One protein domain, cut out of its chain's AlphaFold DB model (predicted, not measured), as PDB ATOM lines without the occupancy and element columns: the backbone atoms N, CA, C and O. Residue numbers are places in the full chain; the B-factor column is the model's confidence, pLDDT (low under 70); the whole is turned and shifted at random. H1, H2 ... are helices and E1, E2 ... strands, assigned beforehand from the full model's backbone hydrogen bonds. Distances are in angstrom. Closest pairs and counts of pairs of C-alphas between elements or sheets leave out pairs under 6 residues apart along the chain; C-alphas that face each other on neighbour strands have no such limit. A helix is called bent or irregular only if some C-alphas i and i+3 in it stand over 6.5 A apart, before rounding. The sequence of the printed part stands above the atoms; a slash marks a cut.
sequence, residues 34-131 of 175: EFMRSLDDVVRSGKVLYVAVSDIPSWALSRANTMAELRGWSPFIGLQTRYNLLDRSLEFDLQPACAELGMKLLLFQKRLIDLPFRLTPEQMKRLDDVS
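What this domain is: This is residues 34 to 131 of the 175 residues of the protein "Aldo_ket_red domain-containing protein" of Rhizophagus irregularis (UniProt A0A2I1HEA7). A small sheet of three parallel strands has H3 over E2 and E3, while H2 meets H3 by its first residues and runs past it the same way, only grazing the sheet. H1 sits at the end of the sheet where E1 begins, and at the opposite end of the model a long link leads to H4, which lies well away from the sheet and the other helices; residues 113 to 118 and 120 to 126 stick out. The printed part has 98 residues, with four named helices and three named strands in the order H1 E1 H2 E2 H3 E3 H4; the sheet's order is E1 E2 E3, and the class is mixed, helices and strands. The whole is loose, with a radius of gyration of the C-alphas of 18.1 A, and spans 56 by 26 by 18 A.

Where its parts are: H1, residues 34 to 44, begins with C-alpha 34 at (63.033, 77.699, 76.553) and is 15.1 A long. E1, residues 51 to 54, measures 10.5 A, and H2, residues 58 to 71, measures 20.0 A. E2, residues 76 to 82, is 17.7 A long and begins with C-alpha 76 at (55.815, 67.680, 67.604). H3, residues 90 to 100, spans 14.4 A and is irregular, but only just: C-alphas 92 and 95 are 6.6 A apart. E3, residues 104 to 108, spans 12.9 A. H4, residues 121 to 131, is 15.2 A long and ends with C-alpha 131 at (56.224, 33.401, 66.960).

How they stand to each other: E2 is the inner strand. E1 and E2 are parallel at 22 degrees, with N 80 and O 53 2.8 A apart, within hydrogen-bond range. E2 and E3 are parallel at 25 degrees, with N 106 and O 79 at 2.8 A. E1, H2, E2 and E2, H3, E3 are strand-helix-strand units, two parallel neighbour strands with a helix between, each with a right-handed crossover. H3 is on the sheet at a height of 9.4 A, over E2 and E3, and runs along the strands, at 2 degrees to E3 on the local plane; the closest C-alphas of H3 and E3 are those of Cys 98 and Lys 104, 6.8 A apart. H2 only grazes the sheet, with residues 58 to 68. It touches H3 with residues 58 to 62 alone, the closest C-alphas being those of Ser 58 and Leu 94, 5.2 A apart, at a shallow tilt of 18 degrees, the same way. H1 only grazes the sheet too, with residues 36 to 43; it is close to H2 but not clearly touching, the closest C-alphas being those of Met 36 and Ala 68, 7.7 A apart. H4 is not on the sheet, and it is apart from H1, H2 and H3. Every O i to N i+4 pair is within hydrogen-bond range in H1, H2 and H4, and 5 of 7 are in H3.

The domain as a whole: The two C-alphas farthest apart are those of Ser 45 and Glu 122, 56.8 A. The printed part has no cut. The link from E3 to H4, 12 residues, is long. The mean pLDDT of the printed part is 79.3; residue 87, residues 108 to 119 and residues 127 to 131 are under 70.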
ATOM      1  N   GLU A  34      61.994  77.055  77.357       81.38
ATOM      2  CA  GLU A  34      63.033  77.699  76.553       81.38
ATOM      3  C   GLU A  34      63.450  76.830  75.364       81.38
ATOM      4  O   GLU A  34      63.601  77.339  74.255       81.38
ATOM      5  N   PHE A  35      63.571  75.514  75.561       83.44
ATOM      6  CA  PHE A  35      63.923  74.587  74.488       83.44
ATOM      7  C   PHE A  35      62.814  74.507  73.441       83.44
ATOM      8  O   PHE A  35      63.067  74.666  72.250       83.44
ATOM      9  N   MET A  36      61.567  74.354  73.888       86.50
ATOM     10  CA  MET A  36      60.412  74.374  72.992       86.50
ATOM     11  C   MET A  36      60.277  75.701  72.241       86.50
ATOM     12  O   MET A  36      59.991  75.697  71.045       86.50
ATOM     13  N   ARG A  37      60.533  76.830  72.911       88.81
ATOM     14  CA  ARG A  37      60.534  78.139  72.259       88.81
ATOM     15  C   ARG A  37      61.626  78.245  71.198       88.81
ATOM     16  O   ARG A  37      61.368  78.727  70.103       88.81
ATOM     17  N   SER A  38      62.820  77.755  71.509       88.94
ATOM     18  CA  SER A  38      63.944  77.750  70.574       88.94
ATOM     19  C   SER A  38      63.630  76.917  69.327       88.94
ATOM     20  O   SER A  38      63.953  77.323  68.214       88.94
ATOM     21  N   LEU A  39      62.962  75.771  69.494       87.81
ATOM     22  CA  LEU A  39      62.500  74.944  68.378       87.81
ATOM     23  C   LEU A  39      61.450  75.665  67.519       87.81
ATOM     24  O   LEU A  39      61.559  75.649  66.294       87.81
ATOM     25  N   ASP A  40      60.479  76.334  68.145       92.06
ATOM     26  CA  ASP A  40      59.477  77.160  67.455       92.06
ATOM     27  C   ASP A  40      60.134  78.293  66.649       92.06
ATOM     28  O   ASP A  40      59.808  78.489  65.479       92.06
ATOM     29  N   ASP A  41      61.122  78.986  67.220       93.19
ATOM     30  CA  ASP A  41      61.850  80.054  66.525       93.19
ATOM     31  C   ASP A  41      62.600  79.519  65.287       93.19
ATOM     32  O   ASP A  41      62.617  80.163  64.234       93.19
ATOM     33  N   VAL A  42      63.171  78.310  65.361       92.00
ATOM     34  CA  VAL A  42      63.831  77.660  64.215       92.00
ATOM     35  C   VAL A  42      62.826  77.291  63.121       92.00
ATOM     36  O   VAL A  42      63.107  77.550  61.946       92.00
ATOM     37  N   VAL A  43      61.657  76.753  63.479       92.38
ATOM     38  CA  VAL A  43      60.596  76.431  62.508       92.38
ATOM     39  C   VAL A  43      60.071  77.702  61.842       92.38
ATOM     40  O   VAL A  43      60.025  77.791  60.615       92.38
ATOM     41  N   ARG A  44      59.773  78.743  62.628       91.25
ATOM     42  CA  ARG A  44      59.309  80.046  62.122       91.25
ATOM     43  C   ARG A  44      60.336  80.740  61.235       91.25
ATOM     44  O   ARG A  44      59.958  81.434  60.298       91.25
ATOM     45  N   SER A  45      61.628  80.533  61.495       92.25
ATOM     46  CA  SER A  45      62.701  81.040  60.634       92.25
ATOM     47  C   SER A  45      62.809  80.319  59.282       92.25
ATOM     48  O   SER A  45      63.624  80.715  58.451       92.25
ATOM     49  N   GLY A  46      62.030  79.254  59.053       91.00
ATOM     50  CA  GLY A  46      62.011  78.490  57.804       91.00
ATOM     51  C   GLY A  46      63.214  77.562  57.609       91.00
ATOM     52  O   GLY A  46      63.348  76.947  56.555       91.00
ATOM     53  N   LYS A  47      64.091  77.433  58.612       87.62
ATOM     54  CA  LYS A  47      65.259  76.534  58.560       87.62
ATOM     55  C   LYS A  47      64.868  75.061  58.651       87.62
ATOM     56  O   LYS A  47      65.589  74.201  58.157       87.62
ATOM     57  N   VAL A  48      63.756  74.781  59.320       87.56
ATOM     58  CA  VAL A  48      63.219  73.440  59.535       87.56
ATOM     59  C   VAL A  48      61.716  73.497  59.300       87.56
ATOM     60  O   VAL A  48      61.062  74.437  59.736       87.56
ATOM     61  N   LEU A  49      61.168  72.496  58.611       84.88
ATOM     62  CA  LEU A  49      59.731  72.428  58.330       84.88
ATOM     63  C   LEU A  49      58.937  71.907  59.531       84.88
ATOM     64  O   LEU A  49      57.857  72.409  59.824       84.88
ATOM     65  N   TYR A  50      59.475  70.897  60.218       86.19
ATOM     66  CA  TYR A  50      58.799  70.221  61.316       86.19
ATOM     67  C   TYR A  50      59.780  69.705  62.361       86.19
ATOM     68  O   TYR A  50      60.918  69.358  62.044       86.19
ATOM     69  N   VAL A  51      59.301  69.587  63.597       86.88
ATOM     70  CA  VAL A  51      60.072  69.066  64.726       86.88
ATOM     71  C   VAL A  51      59.550  67.702  65.169       86.88
ATOM     72  O   VAL A  51      58.347  67.429  65.159       86.88
ATOM     73  N   ALA A  52      60.483  66.842  65.559       86.62
ATOM     74  CA  ALA A  52      60.231  65.503  66.068       86.62
ATOM     75  C   ALA A  52      61.162  65.230  67.253       86.62
ATOM     76  O   ALA A  52      62.207  65.870  67.394       86.62
ATOM     77  N   VAL A  53      60.776  64.281  68.099       83.62
ATOM     78  CA  VAL A  53      61.532  63.899  69.300       83.62
ATOM     79  C   VAL A  53      61.921  62.431  69.258       83.62
ATOM     80  O   VAL A  53      61.328  61.658  68.511       83.62
ATOM     81  N   SER A  54      62.922  62.048  70.048       83.19
ATOM     82  CA  SER A  54      63.425  60.675  70.100       83.19
ATOM     83  C   SER A  54      63.604  60.202  71.541       83.19
ATOM     84  O   SER A  54      64.062  60.987  72.370       83.19
ATOM     85  N   ASP A  55      63.231  58.952  71.831       80.62
ATOM     86  CA  ASP A  55      63.375  58.295  73.146       80.62
ATOM     87  C   ASP A  55      62.842  59.154  74.333       80.62
ATOM     88  O   ASP A  55      63.478  59.282  75.382       80.62
ATOM     89  N   ILE A  56      61.651  59.753  74.181       77.62
ATOM     90  CA  ILE A  56      60.959  60.541  75.225       77.62
ATOM     91  C   ILE A  56      59.762  59.750  75.784       77.62
ATOM     92  O   ILE A  56      59.038  59.145  74.996       77.62
ATOM     93  N   PRO A  57      59.501  59.766  77.111       82.56
ATOM     94  CA  PRO A  57      58.327  59.112  77.695       82.56
ATOM     95  C   PRO A  57      57.011  59.843  77.369       82.56
ATOM     96  O   PRO A  57      56.989  61.068  77.216       82.56
ATOM     97  N   SER A  58      55.896  59.107  77.341       82.88
ATOM     98  CA  SER A  58      54.585  59.603  76.884       82.88
ATOM     99  C   SER A  58      54.112  60.851  77.635       82.88
ATOM    100  O   SER A  58      53.740  61.842  77.014       82.88
ATOM    101  N   TRP A  59      54.215  60.862  78.969       82.00
ATOM    102  CA  TRP A  59      53.780  61.976  79.818       82.00
ATOM    103  C   TRP A  59      54.488  63.288  79.468       82.00
ATOM    104  O   TRP A  59      53.905  64.370  79.567       82.00
ATOM    105  N   ALA A  60      55.759  63.200  79.073       82.75
ATOM    106  CA  ALA A  60      56.557  64.361  78.729       82.75
ATOM    107  C   ALA A  60      56.155  64.863  77.341       82.75
ATOM    108  O   ALA A  60      55.945  66.063  77.164       82.75
ATOM    109  N   LEU A  61      55.963  63.935  76.400       85.06
ATOM    110  CA  LEU A  61      55.470  64.226  75.061       85.06
ATOM    111  C   LEU A  61      54.098  64.915  75.094       85.06
ATOM    112  O   LEU A  61      53.948  65.994  74.520       85.06
ATOM    113  N   SER A  62      53.130  64.353  75.823       88.06
ATOM    114  CA  SER A  62      51.793  64.937  75.980       88.06
ATOM    115  C   SER A  62      51.867  66.335  76.582       88.06
ATOM    116  O   SER A  62      51.298  67.272  76.032       88.06
ATOM    117  N   ARG A  63      52.641  66.518  77.660       87.38
ATOM    118  CA  ARG A  63      52.815  67.833  78.292       87.38
ATOM    119  C   ARG A  63      53.390  68.870  77.328       87.38
ATOM    120  O   ARG A  63      52.985  70.032  77.372       87.38
ATOM    121  N   ALA A  64      54.350  68.474  76.502       86.31
ATOM    122  CA  ALA A  64      54.977  69.378  75.555       86.31
ATOM    123  C   ALA A  64      54.032  69.762  74.414       86.31
ATOM    124  O   ALA A  64      53.912  70.946  74.114       86.31
ATOM    125  N   ASN A  65      53.293  68.808  73.846       89.56
ATOM    126  CA  ASN A  65      52.299  69.123  72.820       89.56
ATOM    127  C   ASN A  65      51.171  70.007  73.367       89.56
ATOM    128  O   ASN A  65      50.864  71.024  72.752       89.56
ATOM    129  N   THR A  66      50.662  69.739  74.574       90.06
ATOM    130  CA  THR A  66      49.681  70.629  75.218       90.06
ATOM    131  C   THR A  66      50.236  72.043  75.419       90.06
ATOM    132  O   THR A  66      49.540  73.031  75.205       90.06
ATOM    133  N   MET A  67      51.506  72.183  75.813       88.94
ATOM    134  CA  MET A  67      52.127  73.503  75.957       88.94
ATOM    135  C   MET A  67      52.284  74.214  74.606       88.94
ATOM    136  O   MET A  67      52.107  75.431  74.539       88.94
ATOM    137  N   ALA A  68      52.617  73.471  73.546       89.75
ATOM    138  CA  ALA A  68      52.732  74.017  72.201       89.75
ATOM    139  C   ALA A  68      51.375  74.532  71.703       89.75
ATOM    140  O   ALA A  68      51.295  75.668  71.241       89.75
ATOM    141  N   GLU A  69      50.306  73.762  71.906       90.62
ATOM    142  CA  GLU A  69      48.931  74.161  71.593       90.62
ATOM    143  C   GLU A  69      48.518  75.431  72.346       90.62
ATOM    144  O   GLU A  69      48.088  76.406  71.732       90.62
ATOM    145  N   LEU A  70      48.725  75.469  73.667       91.94
ATOM    146  CA  LEU A  70      48.344  76.613  74.504       91.94
ATOM    147  C   LEU A  70      49.098  77.905  74.155       91.94
ATOM    148  O   LEU A  70      48.590  78.999  74.397       91.94
ATOM    149  N   ARG A  71      50.321  77.799  73.624       90.12
ATOM    150  CA  ARG A  71      51.169  78.954  73.282       90.12
ATOM    151  C   ARG A  71      51.185  79.289  71.793       90.12
ATOM    152  O   ARG A  71      51.837  80.262  71.412       90.12
ATOM    153  N   GLY A  72      50.498  78.509  70.959       91.62
ATOM    154  CA  GLY A  72      50.557  78.645  69.503       91.62
ATOM    155  C   GLY A  72      51.964  78.408  68.940       91.62
ATOM    156  O   GLY A  72      52.387  79.092  68.005       91.62
ATOM    157  N   TRP A  73      52.723  77.499  69.551       92.31
ATOM    158  CA  TRP A  73      54.012  77.037  69.036       92.31
ATOM    159  C   TRP A  73      53.825  75.823  68.132       92.31
ATOM    160  O   TRP A  73      52.800  75.146  68.182       92.31
ATOM    161  N   SER A  74      54.830  75.530  67.309       90.50
ATOM    162  CA  SER A  74      54.826  74.316  66.488       90.50
ATOM    163  C   SER A  74      54.835  73.043  67.362       90.50
ATOM    164  O   SER A  74      55.780  72.863  68.134       90.50
ATOM    165  N   PRO A  75      53.821  72.156  67.261       89.81
ATOM    166  CA  PRO A  75      53.793  70.893  67.998       89.81
ATOM    167  C   PRO A  75      54.754  69.865  67.388       89.81
ATOM    168  O   PRO A  75      55.195  69.994  66.241       89.81
ATOM    169  N   PHE A  76      55.053  68.804  68.140       89.62
ATOM    170  CA  PHE A  76      55.815  67.680  67.604       89.62
ATOM    171  C   PHE A  76      54.942  66.827  66.692       89.62
ATOM    172  O   PHE A  76      53.865  66.390  67.088       89.62
ATOM    173  N   ILE A  77      55.436  66.536  65.488       87.81
ATOM    174  CA  ILE A  77      54.695  65.732  64.500       87.81
ATOM    175  C   ILE A  77      55.089  64.253  64.506       87.81
ATOM    176  O   ILE A  77      54.407  63.421  63.904       87.81
ATOM    177  N   GLY A  78      56.215  63.918  65.139       84.12
ATOM    178  CA  GLY A  78      56.732  62.562  65.131       84.12
ATOM    179  C   GLY A  78      57.586  62.210  66.337       84.12
ATOM    180  O   GLY A  78      58.215  63.070  66.958       84.12
ATOM    181  N   LEU A  79      57.586  60.917  66.642       84.31
ATOM    182  CA  LEU A  79      58.382  60.301  67.692       84.31
ATOM    183  C   LEU A  79      59.237  59.200  67.073       84.31
ATOM    184  O   LEU A  79      58.709  58.272  66.466       84.31
ATOM    185  N   GLN A  80      60.548  59.288  67.254       84.12
ATOM    186  CA  GLN A  80      61.474  58.214  66.944       84.12
ATOM    187  C   GLN A  80      61.741  57.393  68.206       84.12
ATOM    188  O   GLN A  80      62.082  57.936  69.249       84.12
ATOM    189  N   THR A  81      61.594  56.077  68.138       81.62
ATOM    190  CA  THR A  81      61.893  55.225  69.295       81.62
ATOM    191  C   THR A  81      62.421  53.875  68.860       81.62
ATOM    192  O   THR A  81      62.170  53.401  67.744       81.62
ATOM    193  N   ARG A  82      63.170  53.247  69.762       76.81
ATOM    194  CA  ARG A  82      63.600  51.861  69.598       76.81
ATOM    195  C   ARG A  82      62.408  50.928  69.706       76.81
ATOM    196  O   ARG A  82      61.588  51.063  70.608       76.81
ATOM    197  N   TYR A  83      62.369  49.957  68.803       77.94
ATOM    198  CA  TYR A  83      61.400  48.871  68.831       77.94
ATOM    199  C   TYR A  83      62.034  47.590  68.319       77.94
ATOM    200  O   TYR A  83      62.738  47.583  67.305       77.94
ATOM    201  N   ASN A  84      61.819  46.502  69.047       77.31
ATOM    202  CA  ASN A  84      62.250  45.173  68.649       77.31
ATOM    203  C   ASN A  84      61.344  44.118  69.305       77.31
ATOM    204  O   ASN A  84      60.594  44.425  70.224       77.31
ATOM    205  N   LEU A  85      61.428  42.865  68.851       75.50
ATOM    206  CA  LEU A  85      60.594  41.775  69.380       75.50
ATOM    207  C   LEU A  85      60.782  41.522  70.886       75.50
ATOM    208  O   LEU A  85      59.864  41.022  71.527       75.50
ATOM    209  N   LEU A  86      61.950  41.855  71.443       74.69
ATOM    210  CA  LEU A  86      62.268  41.670  72.863       74.69
ATOM    211  C   LEU A  86      61.803  42.851  73.729       74.69
ATOM    212  O   LEU A  86      61.571  42.673  74.920       74.69
ATOM    213  N   ASP A  87      61.669  44.042  73.146       69.31
ATOM    214  CA  ASP A  87      61.273  45.275  73.821       69.31
ATOM    215  C   ASP A  87      60.112  45.939  73.075       69.31
ATOM    216  O   ASP A  87      60.286  46.730  72.141       69.31
ATOM    217  N   ARG A  88      58.908  45.568  73.521       80.94
ATOM    218  CA  ARG A  88      57.609  46.054  73.034       80.94
ATOM    219  C   ARG A  88      56.941  47.005  74.030       80.94
ATOM    220  O   ARG A  88      55.754  47.293  73.924       80.94
ATOM    221  N   SER A  89      57.704  47.512  74.999       73.25
ATOM    222  CA  SER A  89      57.198  48.360  76.087       73.25
ATOM    223  C   SER A  89      56.492  49.623  75.573       73.25
ATOM    224  O   SER A  89      55.568  50.123  76.209       73.25
ATOM    225  N   LEU A  90      56.885  50.111  74.391       75.69
ATOM    226  CA  LEU A  90      56.303  51.299  73.765       75.69
ATOM    227  C   LEU A  90      54.830  51.136  73.370       75.69
ATOM    228  O   LEU A  90      54.121  52.136  73.300       75.69
ATOM    229  N   GLU A  91      54.368  49.910  73.103       81.44
ATOM    230  CA  GLU A  91      52.997  49.656  72.628       81.44
ATOM    231  C   GLU A  91      51.952  49.999  73.687       81.44
ATOM    232  O   GLU A  91      50.821  50.352  73.365       81.44
ATOM    233  N   PHE A  92      52.345  49.916  74.958       80.69
ATOM    234  CA  PHE A  92      51.459  50.166  76.088       80.69
ATOM    235  C   PHE A  92      51.286  51.650  76.399       80.69
ATOM    236  O   PHE A  92      50.271  52.031  76.974       80.69
ATOM    237  N   ASP A  93      52.269  52.476  76.045       80.69
ATOM    238  CA  ASP A  93      52.359  53.851  76.539       80.69
ATOM    239  C   ASP A  93      52.529  54.865  75.401       80.69
ATOM    240  O   ASP A  93      51.697  55.747  75.196       80.69
ATOM    241  N   LEU A  94      53.574  54.708  74.587       82.44
ATOM    242  CA  LEU A  94      53.903  55.663  73.528       82.44
ATOM    243  C   LEU A  94      53.014  55.519  72.298       82.44
ATOM    244  O   LEU A  94      52.633  56.523  71.706       82.44
ATOM    245  N   GLN A  95      52.656  54.294  71.917       85.00
ATOM    246  CA  GLN A  95      51.764  54.060  70.785       85.00
ATOM    247  C   GLN A  95      50.373  54.693  70.974       85.00
ATOM    248  O   GLN A  95      49.963  55.437  70.079       85.00
ATOM    249  N   PRO A  96      49.651  54.474  72.095       86.25
ATOM    250  CA  PRO A  96      48.373  55.147  72.314       86.25
ATOM    251  C   PRO A  96      48.546  56.663  72.457       86.25
ATOM    252  O   PRO A  96      47.772  57.410  71.867       86.25
ATOM    253  N   ALA A  97      49.597  57.140  73.135       84.00
ATOM    254  CA  ALA A  97      49.853  58.576  73.254       84.00
ATOM    255  C   ALA A  97      50.086  59.253  71.889       84.00
ATOM    256  O   ALA A  97      49.558  60.334  71.637       84.00
ATOM    257  N   CYS A  98      50.841  58.623  70.984       85.94
ATOM    258  CA  CYS A  98      51.032  59.138  69.629       85.94
ATOM    259  C   CYS A  98      49.743  59.101  68.805       85.94
ATOM    260  O   CYS A  98      49.518  60.024  68.027       85.94
ATOM    261  N   ALA A  99      48.904  58.074  68.974       86.75
ATOM    262  CA  ALA A  99      47.618  57.987  68.288       86.75
ATOM    263  C   ALA A  99      46.675  59.129  68.703       86.75
ATOM    264  O   ALA A  99      46.108  59.788  67.835       86.75
ATOM    265  N   GLU A 100      46.580  59.414  70.004       88.31
ATOM    266  CA  GLU A 100      45.766  60.515  70.543       88.31
ATOM    267  C   GLU A 100      46.280  61.894  70.104       88.31
ATOM    268  O   GLU A 100      45.504  62.772  69.739       88.31
ATOM    269  N   LEU A 101      47.602  62.087  70.081       84.19
ATOM    270  CA  LEU A 101      48.227  63.351  69.672       84.19
ATOM    271  C   LEU A 101      48.325  63.522  68.142       84.19
ATOM    272  O   LEU A 101      48.888  64.511  67.675       84.19
ATOM    273  N   GLY A 102      47.839  62.558  67.349       85.75
ATOM    274  CA  GLY A 102      47.925  62.592  65.884       85.75
ATOM    275  C   GLY A 102      49.359  62.544  65.336       85.75
ATOM    276  O   GLY A 102      49.633  63.049  64.246       85.75
ATOM    277  N   MET A 103      50.294  61.960  66.087       86.00
ATOM    278  CA  MET A 103      51.718  61.922  65.756       86.00
ATOM    279  C   MET A 103      52.115  60.667  64.981       86.00
ATOM    280  O   MET A 103      51.585  59.577  65.188       86.00
ATOM    281  N   LYS A 104      53.139  60.794  64.130       85.75
ATOM    282  CA  LYS A 104      53.732  59.652  63.423       85.75
ATOM    283  C   LYS A 104      54.826  58.988  64.252       85.75
ATOM    284  O   LYS A 104      55.775  59.638  64.687       85.75
ATOM    285  N   LEU A 105      54.730  57.673  64.406       81.06
ATOM    286  CA  LEU A 105      55.749  56.878  65.076       81.06
ATOM    287  C   LEU A 105      56.776  56.367  64.058       81.06
ATOM    288  O   LEU A 105      56.430  55.693  63.089       81.06
ATOM    289  N   LEU A 106      58.046  56.693  64.283       81.06
ATOM    290  CA  LEU A 106      59.183  56.215  63.509       81.06
ATOM    291  C   LEU A 106      59.938  55.183  64.341       81.06
ATOM    292  O   LEU A 106      60.623  55.499  65.314       81.06
ATOM    293  N   LEU A 107      59.809  53.925  63.942       79.31
ATOM    294  CA  LEU A 107      60.485  52.819  64.598       79.31
ATOM    295  C   LEU A 107      61.863  52.649  63.978       79.31
ATOM    296  O   LEU A 107      61.981  52.494  62.762       79.31
ATOM    297  N   PHE A 108      62.905  52.644  64.804       65.81
ATOM    298  CA  PHE A 108      64.218  52.211  64.347       65.81
ATOM    299  C   PHE A 108      64.633  50.930  65.060       65.81
ATOM    300  O   PHE A 108      64.515  50.789  66.281       65.81
ATOM    301  N   GLN A 109      65.119  49.976  64.271       53.41
ATOM    302  CA  GLN A 109      65.633  48.722  64.788       53.41
ATOM    303  C   GLN A 109      67.132  48.869  65.057       53.41
ATOM    304  O   GLN A 109      67.901  49.244  64.170       53.41
ATOM    305  N   LYS A 110      67.580  48.496  66.259       51.91
ATOM    306  CA  LYS A 110      68.978  48.101  66.450       51.91
ATOM    307  C   LYS A 110      69.114  46.697  65.864       51.91
ATOM    308  O   LYS A 110      68.364  45.804  66.265       51.91
ATOM    309  N   ARG A 111      69.994  46.504  64.876       43.72
ATOM    310  CA  ARG A 111      70.192  45.192  64.244       43.72
ATOM    311  C   ARG A 111      70.487  44.157  65.331       43.72
ATOM    312  O   ARG A 111      71.452  44.287  66.074       43.72
ATOM    313  N   LEU A 112      69.652  43.119  65.403       48.53
ATOM    314  CA  LEU A 112      69.797  42.007  66.356       48.53
ATOM    315  C   LEU A 112      71.145  41.272  66.215       48.53
ATOM    316  O   LEU A 112      71.587  40.619  67.152       48.53
ATOM    317  N   ILE A 113      71.814  41.421  65.069       51.88
ATOM    318  CA  ILE A 113      73.122  40.827  64.758       51.88
ATOM    319  C   ILE A 113      74.262  41.440  65.599       51.88
ATOM    320  O   ILE A 113      75.287  40.788  65.782       51.88
ATOM    321  N   ASP A 114      74.079  42.640  66.162       55.09
ATOM    322  CA  ASP A 114      75.116  43.341  66.940       55.09
ATOM    323  C   ASP A 114      75.100  42.991  68.446       55.09
ATOM    324  O   ASP A 114      75.893  43.526  69.223       55.09
ATOM    325  N   LEU A 115      74.188  42.117  68.896       54.00
ATOM    326  CA  LEU A 115      74.137  41.633  70.282       54.00
ATOM    327  C   LEU A 115      75.106  40.449  70.478       54.00
ATOM    328  O   LEU A 115      75.183  39.575  69.617       54.00
ATOM    329  N   PRO A 116      75.794  40.333  71.635       48.62
ATOM    330  CA  PRO A 116      76.724  39.228  71.917       48.62
ATOM    331  C   PRO A 116      76.034  37.855  72.049       48.62
ATOM    332  O   PRO A 116      76.695  36.841  72.263       48.62
ATOM    333  N   PHE A 117      74.707  37.809  71.933       53.81
ATOM    334  CA  PHE A 117      73.892  36.616  72.090       53.81
ATOM    335  C   PHE A 117      73.550  36.028  70.714       53.81
ATOM    336  O   PHE A 117      72.549  36.391  70.097       53.81
ATOM    337  N   ARG A 118      74.391  35.116  70.211       52.25
ATOM    338  CA  ARG A 118      74.013  34.260  69.078       52.25
ATOM    339  C   ARG A 118      73.098  33.150  69.590       52.25
ATOM    340  O   ARG A 118      73.556  32.269  70.312       52.25
ATOM    341  N   LEU A 119      71.825  33.192  69.202       66.56
ATOM    342  CA  LEU A 119      70.890  32.088  69.427       66.56
ATOM    343  C   LEU A 119      71.416  30.830  68.727       66.56
ATOM    344  O   LEU A 119      71.826  30.884  67.564       66.56
ATOM    345  N   THR A 120      71.408  29.696  69.424       76.62
ATOM    346  CA  THR A 120      71.702  28.409  68.788       76.62
ATOM    347  C   THR A 120      70.574  28.036  67.815       76.62
ATOM    348  O   THR A 120      69.442  28.503  67.978       76.62
ATOM    349  N   PRO A 121      70.825  27.176  66.810       75.50
ATOM    350  CA  PRO A 121      69.794  26.753  65.857       75.50
ATOM    351  C   PRO A 121      68.539  26.168  66.528       75.50
ATOM    352  O   PRO A 121      67.424  26.360  66.052       75.50
ATOM    353  N   GLU A 122      68.705  25.511  67.678       75.19
ATOM    354  CA  GLU A 122      67.599  24.985  68.483       75.19
ATOM    355  C   GLU A 122      66.765  26.085  69.151       75.19
ATOM    356  O   GLU A 122      65.541  25.980  69.219       75.19
ATOM    357  N   GLN A 123      67.407  27.152  69.634       72.50
ATOM    358  CA  GLN A 123      66.706  28.295  70.220       72.50
ATOM    359  C   GLN A 123      65.985  29.117  69.149       72.50
ATOM    360  O   GLN A 123      64.897  29.619  69.416       72.50
ATOM    361  N   MET A 124      66.555  29.203  67.941       74.19
ATOM    362  CA  MET A 124      65.904  29.847  66.799       74.19
ATOM    363  C   MET A 124      64.620  29.106  66.414       74.19
ATOM    364  O   MET A 124      63.562  29.719  66.329       74.19
ATOM    365  N   LYS A 125      64.679  27.772  66.320       75.06
ATOM    366  CA  LYS A 125      63.503  26.939  66.040       75.06
ATOM    367  C   LYS A 125      62.403  27.100  67.098       75.06
ATOM    368  O   LYS A 125      61.238  27.241  66.755       75.06
ATOM    369  N   ARG A 126      62.773  27.154  68.386       72.31
ATOM    370  CA  ARG A 126      61.822  27.423  69.482       72.31
ATOM    371  C   ARG A 126      61.184  28.809  69.385       72.31
ATOM    372  O   ARG A 126      60.022  28.959  69.747       72.31
ATOM    373  N   LEU A 127      61.937  29.818  68.951       62.62
ATOM    374  CA  LEU A 127      61.414  31.168  68.764       62.62
ATOM    375  C   LEU A 127      60.422  31.215  67.599       62.62
ATOM    376  O   LEU A 127      59.366  31.823  67.747       62.62
ATOM    377  N   ASP A 128      60.728  30.542  66.491       68.31
ATOM    378  CA  ASP A 128      59.826  30.431  65.342       68.31
ATOM    379  C   ASP A 128      58.517  29.725  65.729       68.31
ATOM    380  O   ASP A 128      57.438  30.204  65.380       68.31
ATOM    381  N   ASP A 129      58.596  28.655  66.530       66.38
ATOM    382  CA  ASP A 129      57.428  27.928  67.050       66.38
ATOM    383  C   ASP A 129      56.549  28.801  67.972       66.38
ATOM    384  O   ASP A 129      55.325  28.678  67.962       66.38
ATOM    385  N   VAL A 130      57.152  29.703  68.759       60.09
ATOM    386  CA  VAL A 130      56.439  30.652  69.645       60.09
ATOM    387  C   VAL A 130      55.919  31.874  68.883       60.09
ATOM    388  O   VAL A 130      54.903  32.456  69.261       60.09
ATOM    389  N   SER A 131      56.613  32.281  67.818       55.25
ATOM    390  CA  SER A 131      56.224  33.401  66.960       55.25
ATOM    391  C   SER A 131      55.080  33.044  66.018       55.25
ATOM    392  O   SER A 131      54.412  33.954  65.519       55.25
TER     393      SER A 131